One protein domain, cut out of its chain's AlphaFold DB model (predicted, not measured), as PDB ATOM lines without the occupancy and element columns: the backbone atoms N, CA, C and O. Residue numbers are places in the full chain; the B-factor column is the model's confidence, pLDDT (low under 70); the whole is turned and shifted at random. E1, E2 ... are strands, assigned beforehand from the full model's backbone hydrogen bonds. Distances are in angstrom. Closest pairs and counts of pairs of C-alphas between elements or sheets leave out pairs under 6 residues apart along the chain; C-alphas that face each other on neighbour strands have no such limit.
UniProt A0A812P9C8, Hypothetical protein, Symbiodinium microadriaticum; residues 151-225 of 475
ATOM      1  N   SER A 151      16.494 197.551 -38.165       88.19
ATOM      2  CA  SER A 151      15.324 197.844 -38.975       88.19
ATOM      3  C   SER A 151      14.216 196.851 -38.652       88.19
ATOM      4  O   SER A 151      14.441 195.755 -38.121       88.19
ATOM      5  N   ARG A 152      12.980 197.256 -38.944       84.06
ATOM      6  CA  ARG A 152      11.821 196.400 -38.733       84.06
ATOM      7  C   ARG A 152      11.884 195.223 -39.698       84.06
ATOM      8  O   ARG A 152      11.978 195.412 -40.906       84.06
ATOM      9  N   ALA A 153      11.816 194.023 -39.145       80.00
ATOM     10  CA  ALA A 153      11.660 192.801 -39.912       80.00
ATOM     11  C   ALA A 153      10.190 192.375 -39.906       80.00
ATOM     12  O   ALA A 153       9.396 192.854 -39.093       80.00
ATOM     13  N   SER A 154       9.826 191.469 -40.811       74.25
ATOM     14  CA  SER A 154       8.499 190.858 -40.819       74.25
ATOM     15  C   SER A 154       8.186 190.248 -39.450       74.25
ATOM     16  O   SER A 154       9.000 189.489 -38.907       74.25
ATOM     17  N   ASP A 155       7.016 190.598 -38.905       75.38
ATOM     18  CA  ASP A 155       6.525 190.084 -37.628       75.38
ATOM     19  C   ASP A 155       6.579 188.550 -37.631       75.38
ATOM     20  O   ASP A 155       6.263 187.900 -38.632       75.38
ATOM     21  N   TRP A 156       6.983 187.959 -36.508       70.75
ATOM     22  CA  TRP A 156       7.045 186.506 -36.380       70.75
ATOM     23  C   TRP A 156       5.814 185.992 -35.629       70.75
ATOM     24  O   TRP A 156       5.385 186.586 -34.636       70.75
ATOM     25  N   LEU A 157       5.233 184.903 -36.136       73.56
ATOM     26  CA  LEU A 157       4.135 184.186 -35.496       73.56
ATOM     27  C   LEU A 157       4.721 183.179 -34.512       73.56
ATOM     28  O   LEU A 157       5.280 182.159 -34.910       73.56
ATOM     29  N   ASP A 158       4.562 183.470 -33.230       68.19
ATOM     30  CA  ASP A 158       4.947 182.582 -32.142       68.19
ATOM     31  C   ASP A 158       3.673 182.131 -31.427       68.19
ATOM     32  O   ASP A 158       2.957 182.951 -30.852       68.19
ATOM     33  N   HIS A 159       3.339 180.843 -31.543       76.00
ATOM     34  CA  HIS A 159       2.084 180.269 -31.034       76.00
ATOM     35  C   HIS A 159       0.815 181.032 -31.479       76.00
ATOM     36  O   HIS A 159      -0.120 181.213 -30.707       76.00
ATOM     37  N   GLY A 160       0.786 181.513 -32.728       74.31
ATOM     38  CA  GLY A 160      -0.353 182.259 -33.283       74.31
ATOM     39  C   GLY A 160      -0.421 183.736 -32.873       74.31
ATOM     40  O   GLY A 160      -1.261 184.472 -33.387       74.31
ATOM     41  N   VAL A 161       0.488 184.207 -32.013       72.25
ATOM     42  CA  VAL A 161       0.587 185.617 -31.620       72.25
ATOM     43  C   VAL A 161       1.620 186.316 -32.503       72.25
ATOM     44  O   VAL A 161       2.780 185.903 -32.564       72.25
ATOM     45  N   ARG A 162       1.215 187.394 -33.189       71.31
ATOM     46  CA  ARG A 162       2.148 188.258 -33.927       71.31
ATOM     47  C   ARG A 162       3.005 189.036 -32.935       71.31
ATOM     48  O   ARG A 162       2.483 189.838 -32.161       71.31
ATOM     49  N   ARG A 163       4.318 188.811 -32.967       77.19
ATOM     50  CA  ARG A 163       5.292 189.558 -32.165       77.19
ATOM     51  C   ARG A 163       6.129 190.456 -33.075       77.19
ATOM     52  O   ARG A 163       6.529 190.007 -34.154       77.19
ATOM     53  N   PRO A 164       6.422 191.695 -32.646       81.25
ATOM     54  CA  PRO A 164       7.273 192.566 -33.432       81.25
ATOM     55  C   PRO A 164       8.688 192.013 -33.488       81.25
ATOM     56  O   PRO A 164       9.187 191.421 -32.524       81.25
ATOM     57  N   ARG A 165       9.344 192.243 -34.621       83.44
ATOM     58  CA  ARG A 165      10.710 191.796 -34.856       83.44
ATOM     59  C   ARG A 165      11.556 192.939 -35.397       83.44
ATOM     60  O   ARG A 165      11.161 193.632 -36.331       83.44
ATOM     61  N   CYS A 166      12.749 193.079 -34.836       87.25
ATOM     62  CA  CYS A 166      13.791 193.959 -35.350       87.25
ATOM     63  C   CYS A 166      15.002 193.108 -35.730       87.25
ATOM     64  O   CYS A 166      15.325 192.144 -35.033       87.25
ATOM     65  N   SER A 167      15.641 193.437 -36.849       85.62
ATOM     66  CA  SER A 167      16.867 192.781 -37.322       85.62
ATOM     67  C   SER A 167      17.961 193.818 -37.527       85.62
ATOM     68  O   SER A 167      17.662 194.964 -37.853       85.62
ATOM     69  N   CYS A 168      19.216 193.430 -37.309       86.44
ATOM     70  CA  CYS A 168      20.353 194.317 -37.541       86.44
ATOM     71  C   CYS A 168      20.434 194.743 -39.011       86.44
ATOM     72  O   CYS A 168      19.980 194.020 -39.902       86.44
ATOM     73  N   ARG A 169      20.986 195.935 -39.259       87.31
ATOM     74  CA  ARG A 169      21.262 196.417 -40.619       87.31
ATOM     75  C   ARG A 169      22.365 195.579 -41.281       87.31
ATOM     76  O   ARG A 169      23.079 194.835 -40.613       87.31
ATOM     77  N   SER A 170      22.496 195.705 -42.603       78.19
ATOM     78  CA  SER A 170      23.583 195.061 -43.353       78.19
ATOM     79  C   SER A 170      24.946 195.445 -42.767       78.19
ATOM     80  O   SER A 170      25.149 196.609 -42.428       78.19
ATOM     81  N   GLY A 171      25.852 194.473 -42.631       76.62
ATOM     82  CA  GLY A 171      27.174 194.662 -42.019       76.62
ATOM     83  C   GLY A 171      27.199 194.594 -40.487       76.62
ATOM     84  O   GLY A 171      28.255 194.788 -39.892       76.62
ATOM     85  N   GLN A 172      26.068 194.302 -39.835       83.44
ATOM     86  CA  GLN A 172      25.978 194.137 -38.384       83.44
ATOM     87  C   GLN A 172      25.464 192.746 -38.001       83.44
ATOM     88  O   GLN A 172      24.560 192.192 -38.628       83.44
ATOM     89  N   VAL A 173      26.010 192.196 -36.919       81.00
ATOM     90  CA  VAL A 173      25.605 190.923 -36.316       81.00
ATOM     91  C   VAL A 173      24.993 191.136 -34.935       81.00
ATOM     92  O   VAL A 173      25.253 192.122 -34.247       81.00
ATOM     93  N   GLY A 174      24.179 190.175 -34.508       81.69
ATOM     94  CA  GLY A 174      23.453 190.224 -33.245       81.69
ATOM     95  C   GLY A 174      21.953 190.139 -33.476       81.69
ATOM     96  O   GLY A 174      21.491 189.474 -34.405       81.69
ATOM     97  N   GLY A 175      21.184 190.791 -32.612       83.56
ATOM     98  CA  GLY A 175      19.741 190.853 -32.766       83.56
ATOM     99  C   GLY A 175      19.010 191.229 -31.490       83.56
ATOM    100  O   GLY A 175      19.599 191.361 -30.418       83.56
ATOM    101  N   PHE A 176      17.699 191.393 -31.637       82.50
ATOM    102  CA  PHE A 176      16.808 191.848 -30.581       82.50
ATOM    103  C   PHE A 176      15.719 190.819 -30.297       82.50
ATOM    104  O   PHE A 176      15.122 190.243 -31.208       82.50
ATOM    105  N   ILE A 177      15.434 190.625 -29.014       83.00
ATOM    106  CA  ILE A 177      14.356 189.783 -28.509       83.00
ATOM    107  C   ILE A 177      13.288 190.692 -27.916       83.00
ATOM    108  O   ILE A 177      13.577 191.568 -27.098       83.00
ATOM    109  N   TRP A 178      12.041 190.477 -28.323       82.12
ATOM    110  CA  TRP A 178      10.893 191.150 -27.732       82.12
ATOM    111  C   TRP A 178      10.623 190.613 -26.321       82.12
ATOM    112  O   TRP A 178      10.395 189.414 -26.153       82.12
ATOM    113  N   GLN A 179      10.618 191.488 -25.313       82.88
ATOM    114  CA  GLN A 179      10.239 191.160 -23.938       82.88
ATOM    115  C   GLN A 179       8.780 191.575 -23.695       82.88
ATOM    116  O   GLN A 179       8.539 192.741 -23.378       82.88
ATOM    117  N   PRO A 180       7.796 190.660 -23.806       74.50
ATOM    118  CA  PRO A 180       6.378 191.015 -23.709       74.50
ATOM    119  C   PRO A 180       5.996 191.626 -22.356       74.50
ATOM    120  O   PRO A 180       5.214 192.566 -22.329       74.50
ATOM    121  N   ASN A 181       6.598 191.171 -21.252       78.62
ATOM    122  CA  ASN A 181       6.295 191.698 -19.912       78.62
ATOM    123  C   ASN A 181       6.796 193.134 -19.700       78.62
ATOM    124  O   ASN A 181       6.285 193.840 -18.841       78.62
ATOM    125  N   ALA A 182       7.814 193.553 -20.454       80.38
ATOM    126  CA  ALA A 182       8.432 194.872 -20.330       80.38
ATOM    127  C   ALA A 182       8.126 195.781 -21.530       80.38
ATOM    128  O   ALA A 182       8.642 196.896 -21.587       80.38
ATOM    129  N   SER A 183       7.345 195.294 -22.502       77.81
ATOM    130  CA  SER A 183       7.022 195.978 -23.758       77.81
ATOM    131  C   SER A 183       8.230 196.654 -24.422       77.81
ATOM    132  O   SER A 183       8.130 197.767 -24.935       77.81
ATOM    133  N   ARG A 184       9.391 195.985 -24.405       83.88
ATOM    134  CA  ARG A 184      10.653 196.509 -24.947       83.88
ATOM    135  C   ARG A 184      11.465 195.437 -25.659       83.88
ATOM    136  O   ARG A 184      11.339 194.246 -25.372       83.88
ATOM    137  N   PHE A 185      12.354 195.869 -26.544       84.81
ATOM    138  CA  PHE A 185      13.388 195.007 -27.106       84.81
ATOM    139  C   PHE A 185      14.590 194.906 -26.164       84.81
ATOM    140  O   PHE A 185      14.973 195.879 -25.517       84.81
ATOM    141  N   SER A 186      15.198 193.726 -26.103       85.62
ATOM    142  CA  SER A 186      16.468 193.480 -25.423       85.62
ATOM    143  C   SER A 186      17.422 192.772 -26.374       85.62
ATOM    144  O   SER A 186      17.038 191.809 -27.036       85.62
ATOM    145  N   GLY A 187      18.646 193.275 -26.474       84.06
ATOM    146  CA  GLY A 187      19.644 192.812 -27.429       84.06
ATOM    147  C   GLY A 187      20.527 193.963 -27.893       84.06
ATOM    148  O   GLY A 187      20.427 195.070 -27.365       84.06
ATOM    149  N   GLN A 188      21.387 193.688 -28.866       85.50
ATOM    150  CA  GLN A 188      22.252 194.684 -29.493       85.50
ATOM    151  C   GLN A 188      22.649 194.230 -30.899       85.50
ATOM    152  O   GLN A 188      22.690 193.027 -31.182       85.50
ATOM    153  N   CYS A 189      22.969 195.201 -31.748       85.50
ATOM    154  CA  CYS A 189      23.667 194.991 -33.008       85.50
ATOM    155  C   CYS A 189      25.092 195.514 -32.854       85.50
ATOM    156  O   CYS A 189      25.302 196.574 -32.269       85.50
ATOM    157  N   VAL A 190      26.057 194.753 -33.350       84.25
ATOM    158  CA  VAL A 190      27.465 195.147 -33.398       84.25
ATOM    159  C   VAL A 190      27.982 194.922 -34.804       84.25
ATOM    160  O   VAL A 190      27.496 194.031 -35.498       84.25
ATOM    161  N   ASP A 191      28.955 195.712 -35.232       81.38
ATOM    162  CA  ASP A 191      29.512 195.571 -36.572       81.38
ATOM    163  C   ASP A 191      30.140 194.179 -36.750       81.38
ATOM    164  O   ASP A 191      30.788 193.634 -35.849       81.38
ATOM    165  N   GLU A 192      29.886 193.562 -37.906       76.12
ATOM    166  CA  GLU A 192      30.342 192.205 -38.222       76.12
ATOM    167  C   GLU A 192      31.870 192.115 -38.225       76.12
ATOM    168  O   GLU A 192      32.444 191.120 -37.766       76.12
ATOM    169  N   ASN A 193      32.515 193.187 -38.688       78.12
ATOM    170  CA  ASN A 193      33.944 193.381 -38.567       78.12
ATOM    171  C   ASN A 193      34.247 194.372 -37.427       78.12
ATOM    172  O   ASN A 193      34.095 195.578 -37.606       78.12
ATOM    173  N   PRO A 194      34.717 193.888 -36.269       78.69
ATOM    174  CA  PRO A 194      35.071 194.743 -35.142       78.69
ATOM    175  C   PRO A 194      36.463 195.374 -35.299       78.69
ATOM    176  O   PRO A 194      36.910 196.102 -34.413       78.69
ATOM    177  N   CYS A 195      37.202 195.033 -36.359       83.44
ATOM    178  CA  CYS A 195      38.570 195.489 -36.527       83.44
ATOM    179  C   CYS A 195      38.615 196.957 -36.958       83.44
ATOM    180  O   CYS A 195      37.886 197.387 -37.852       83.44
ATOM    181  N   ALA A 196      39.511 197.718 -36.326       85.94
ATOM    182  CA  ALA A 196      39.793 199.090 -36.723       85.94
ATOM    183  C   ALA A 196      40.286 199.149 -38.185       85.94
ATOM    184  O   ALA A 196      40.854 198.167 -38.677       85.94
ATOM    185  N   PRO A 197      40.121 200.291 -38.877       87.38
ATOM    186  CA  PRO A 197      40.654 200.478 -40.223       87.38
ATOM    187  C   PRO A 197      42.130 200.057 -40.341       87.38
ATOM    188  O   PRO A 197      42.940 200.370 -39.468       87.38
ATOM    189  N   GLY A 198      42.473 199.320 -41.404       86.06
ATOM    190  CA  GLY A 198      43.812 198.752 -41.608       86.06
ATOM    191  C   GLY A 198      44.049 197.380 -40.959       86.06
ATOM    192  O   GLY A 198      45.145 196.832 -41.088       86.06
ATOM    193  N   TYR A 199      43.046 196.805 -40.291       89.44
ATOM    194  CA  TYR A 199      43.100 195.463 -39.706       89.44
ATOM    195  C   TYR A 199      41.980 194.567 -40.252       89.44
ATOM    196  O   TYR A 199      40.883 195.033 -40.556       89.44
ATOM    197  N   ALA A 200      42.253 193.267 -40.340       86.38
ATOM    198  CA  ALA A 200      41.336 192.238 -40.821       86.38
ATOM    199  C   ALA A 200      41.476 190.941 -40.002       86.38
ATOM    200  O   ALA A 200      42.357 190.814 -39.157       86.38
ATOM    201  N   GLY A 201      40.604 189.959 -40.240       82.25
ATOM    202  CA  GLY A 201      40.714 188.607 -39.666       82.25
ATOM    203  C   GLY A 201      39.932 188.367 -38.369       82.25
ATOM    204  O   GLY A 201      39.627 187.217 -38.053       82.25
ATOM    205  N   GLY A 202      39.533 189.421 -37.653       81.19
ATOM    206  CA  GLY A 202      38.540 189.324 -36.583       81.19
ATOM    207  C   GLY A 202      37.124 189.348 -37.160       81.19
ATOM    208  O   GLY A 202      36.811 190.196 -37.987       81.19
ATOM    209  N   ARG A 203      36.251 188.440 -36.719       78.81
ATOM    210  CA  ARG A 203      34.824 188.452 -37.080       78.81
ATOM    211  C   ARG A 203      33.973 188.278 -35.838       78.81
ATOM    212  O   ARG A 203      34.222 187.382 -35.032       78.81
ATOM    213  N   MET A 204      32.950 189.108 -35.678       75.69
ATOM    214  CA  MET A 204      31.982 188.918 -34.606       75.69
ATOM    215  C   MET A 204      31.028 187.780 -34.968       75.69
ATOM    216  O   MET A 204      30.423 187.772 -36.037       75.69
ATOM    217  N   ILE A 205      30.872 186.816 -34.062       73.81
ATOM    218  CA  ILE A 205      29.831 185.793 -34.160       73.81
ATOM    219  C   ILE A 205      28.837 185.940 -33.019       73.81
ATOM    220  O   ILE A 205      29.198 186.153 -31.860       73.81
ATOM    221  N   ALA A 206      27.563 185.762 -33.337       68.94
ATOM    222  CA  ALA A 206      26.535 185.552 -32.337       68.94
ATOM    223  C   ALA A 206      26.534 184.066 -31.947       68.94
ATOM    224  O   ALA A 206      26.036 183.214 -32.689       68.94
ATOM    225  N   SER A 207      27.106 183.736 -30.787       61.66
ATOM    226  CA  SER A 207      26.954 182.386 -30.234       61.66
ATOM    227  C   SER A 207      25.479 182.165 -29.861       61.66
ATOM    228  O   SER A 207      24.876 183.018 -29.212       61.66
ATOM    229  N   ASN A 208      24.896 181.047 -30.316       53.88
ATOM    230  CA  ASN A 208      23.472 180.657 -30.217       53.88
ATOM    231  C   ASN A 208      22.519 181.120 -31.335       53.88
ATOM    232  O   ASN A 208      21.307 180.977 -31.188       53.88
ATOM    233  N   ALA A 209      23.018 181.561 -32.491       47.94
ATOM    234  CA  ALA A 209      22.187 181.733 -33.688       47.94
ATOM    235  C   ALA A 209      21.878 180.390 -34.399       47.94
ATOM    236  O   ALA A 209      21.979 180.283 -35.617       47.94
ATOM    237  N   HIS A 210      21.502 179.338 -33.665       42.44
ATOM    238  CA  HIS A 210      20.959 178.136 -34.301       42.44
ATOM    239  C   HIS A 210      19.505 178.421 -34.714       42.44
ATOM    240  O   HIS A 210      18.638 178.666 -33.879       42.44
ATOM    241  N   HIS A 211      19.241 178.420 -36.023       43.78
ATOM    242  CA  HIS A 211      17.895 178.460 -36.615       43.78
ATOM    243  C   HIS A 211      17.014 179.667 -36.239       43.78
ATOM    244  O   HIS A 211      15.811 179.531 -36.025       43.78
ATOM    245  N   GLY A 212      17.591 180.871 -36.182       46.28
ATOM    246  CA  GLY A 212      16.804 182.112 -36.118       46.28
ATOM    247  C   GLY A 212      16.047 182.352 -34.807       46.28
ATOM    248  O   GLY A 212      15.236 183.279 -34.750       46.28
ATOM    249  N   LYS A 213      16.319 181.566 -33.758       45.25
ATOM    250  CA  LYS A 213      15.749 181.739 -32.419       45.25
ATOM    251  C   LYS A 213      16.831 182.287 -31.486       45.25
ATOM    252  O   LYS A 213      17.643 181.543 -30.948       45.25
ATOM    253  N   LEU A 214      16.864 183.609 -31.328       51.12
ATOM    254  CA  LEU A 214      17.748 184.272 -30.368       51.12
ATOM    255  C   LEU A 214      17.286 183.884 -28.953       51.12
ATOM    256  O   LEU A 214      16.202 184.274 -28.522       51.12
ATOM    257  N   SER A 215      18.075 183.072 -28.250       49.78
ATOM    258  CA  SER A 215      17.871 182.813 -26.821       49.78
ATOM    259  C   SER A 215      18.377 184.014 -26.014       49.78
ATOM    260  O   SER A 215      19.328 184.675 -26.434       49.78
ATOM    261  N   GLY A 216      17.743 184.298 -24.869       52.06
ATOM    262  CA  GLY A 216      17.831 185.530 -24.057       52.06
ATOM    263  C   GLY A 216      19.220 186.019 -23.615       52.06
ATOM    264  O   GLY A 216      19.321 187.045 -22.953       52.06
ATOM    265  N   SER A 217      20.289 185.327 -23.994       56.88
ATOM    266  CA  SER A 217      21.673 185.764 -23.859       56.88
ATOM    267  C   SER A 217      22.408 185.475 -25.168       56.88
ATOM    268  O   SER A 217      23.155 184.504 -25.293       56.88
ATOM    269  N   THR A 218      22.146 186.286 -26.196       59.00
ATOM    270  CA  THR A 218      22.976 186.255 -27.406       59.00
ATOM    271  C   THR A 218      24.297 186.929 -27.060       59.00
ATOM    272  O   THR A 218      24.418 188.151 -27.105       59.00
ATOM    273  N   GLN A 219      25.277 186.134 -26.634       64.56
ATOM    274  CA  GLN A 219      26.631 186.626 -26.427       64.56
ATOM    275  C   GLN A 219      27.297 186.750 -27.793       64.56
ATOM    276  O   GLN A 219      27.499 185.752 -28.495       64.56
ATOM    277  N   VAL A 220      27.635 187.981 -28.169       71.69
ATOM    278  CA  VAL A 220      28.495 188.206 -29.322       71.69
ATOM    279  C   VAL A 220      29.935 188.014 -28.869       71.69
ATOM    280  O   VAL A 220      30.362 188.608 -27.878       71.69
ATOM    281  N   ARG A 221      30.668 187.140 -29.550       78.94
ATOM    282  CA  ARG A 221      32.084 186.880 -29.282       78.94
ATOM    283  C   ARG A 221      32.870 187.116 -30.559       78.94
ATOM    284  O   ARG A 221      32.398 186.791 -31.645       78.94
ATOM    285  N   MET A 222      34.070 187.661 -30.422       76.44
ATOM    286  CA  MET A 222      34.999 187.783 -31.537       76.44
ATOM    287  C   MET A 222      35.622 186.407 -31.803       76.44
ATOM    288  O   MET A 222      36.210 185.809 -30.902       76.44
ATOM    289  N   LEU A 223      35.471 185.890 -33.021       79.75
ATOM    290  CA  LEU A 223      36.321 184.823 -33.540       79.75
ATOM    291  C   LEU A 223      37.532 185.439 -34.232       79.75
ATOM    292  O   LEU A 223      37.400 186.395 -34.995       79.75
ATOM    293  N   GLY A 224      38.699 184.835 -34.010       83.62
ATOM    294  CA  GLY A 224      39.956 185.293 -34.590       83.62
ATOM    295  C   GLY A 224      40.585 186.451 -33.816       83.62
ATOM    296  O   GLY A 224      40.179 186.788 -32.704       83.62
ATOM    297  N   LYS A 225      41.628 187.029 -34.406       86.94
ATOM    298  CA  LYS A 225      42.294 188.240 -33.928       86.94
ATOM    299  C   LYS A 225      42.346 189.223 -35.088       86.94
ATOM    300  O   LYS A 225      42.491 188.806 -36.231       86.94
TER     301      LYS A 225
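AT A GLANCE: This is residues 151 to 225 of the 475 residues of the protein "Hypothetical protein" of Symbiodinium microadriaticum (UniProt A0A812P9C8). Three two-stranded hairpins follow one another along a rod: E1 and E2 at one end, E3 and E4 in the middle, E5 and E6 packed on the E3 side toward the other end. The loop around Gly 198 makes that far tip. The printed part has 75 residues, with six named strands, E1 to E6 in chain order, in three antiparallel two-stranded sheets; the class is all strand, with no named helix. It is only just loose, close to compact, with a radius of gyration of the C-alphas of 14.1 A and spans of 46 by 22 by 20 A.

IN THESE COORDINATES: E1, residues 151 to 158, begins with C-alpha 151 at (15.324, 197.844, -38.975), measures 19.7 A and bends by 53 degrees at residue 154. E2 is residues 161 to 168, 22.4 A; E3 is residues 172 to 179, 21.6 A; E4 is residues 184 to 191, 22.2 A. E5 is residues 203 to 207, and E6, residues 219 to 223, ends with C-alpha 223 at (36.321, 184.823, -33.540).

HOW THE PARTS SIT: In the hairpin E1 and E2, at 147 degrees, N 153 and O 165 are 2.9 A apart. The closest C-alphas of E2 and E3, those of Ser 167 and Gly 175, are 5.7 A apart. In the hairpin E3 and E4, at 174 degrees, N 177 and O 186 are 2.8 A apart. The closest C-alphas of E3 and E5, those of Gly 174 and Ala 206, are 5.7 A apart. In the hairpin E5 and E6, at 143 degrees, N 205 and O 221 are 2.9 A apart. E4 and E6 are near each other; E1 and E5 are apart.

THE WHOLE: The two C-alphas farthest apart, those of Gly 160 and Gly 198, are 47.9 A apart. The printed part has no cut. The links E4 to E5 and E5 to E6 are long, 11 residues each. Residue 158 and residues 206 to 219 have pLDDT under 70.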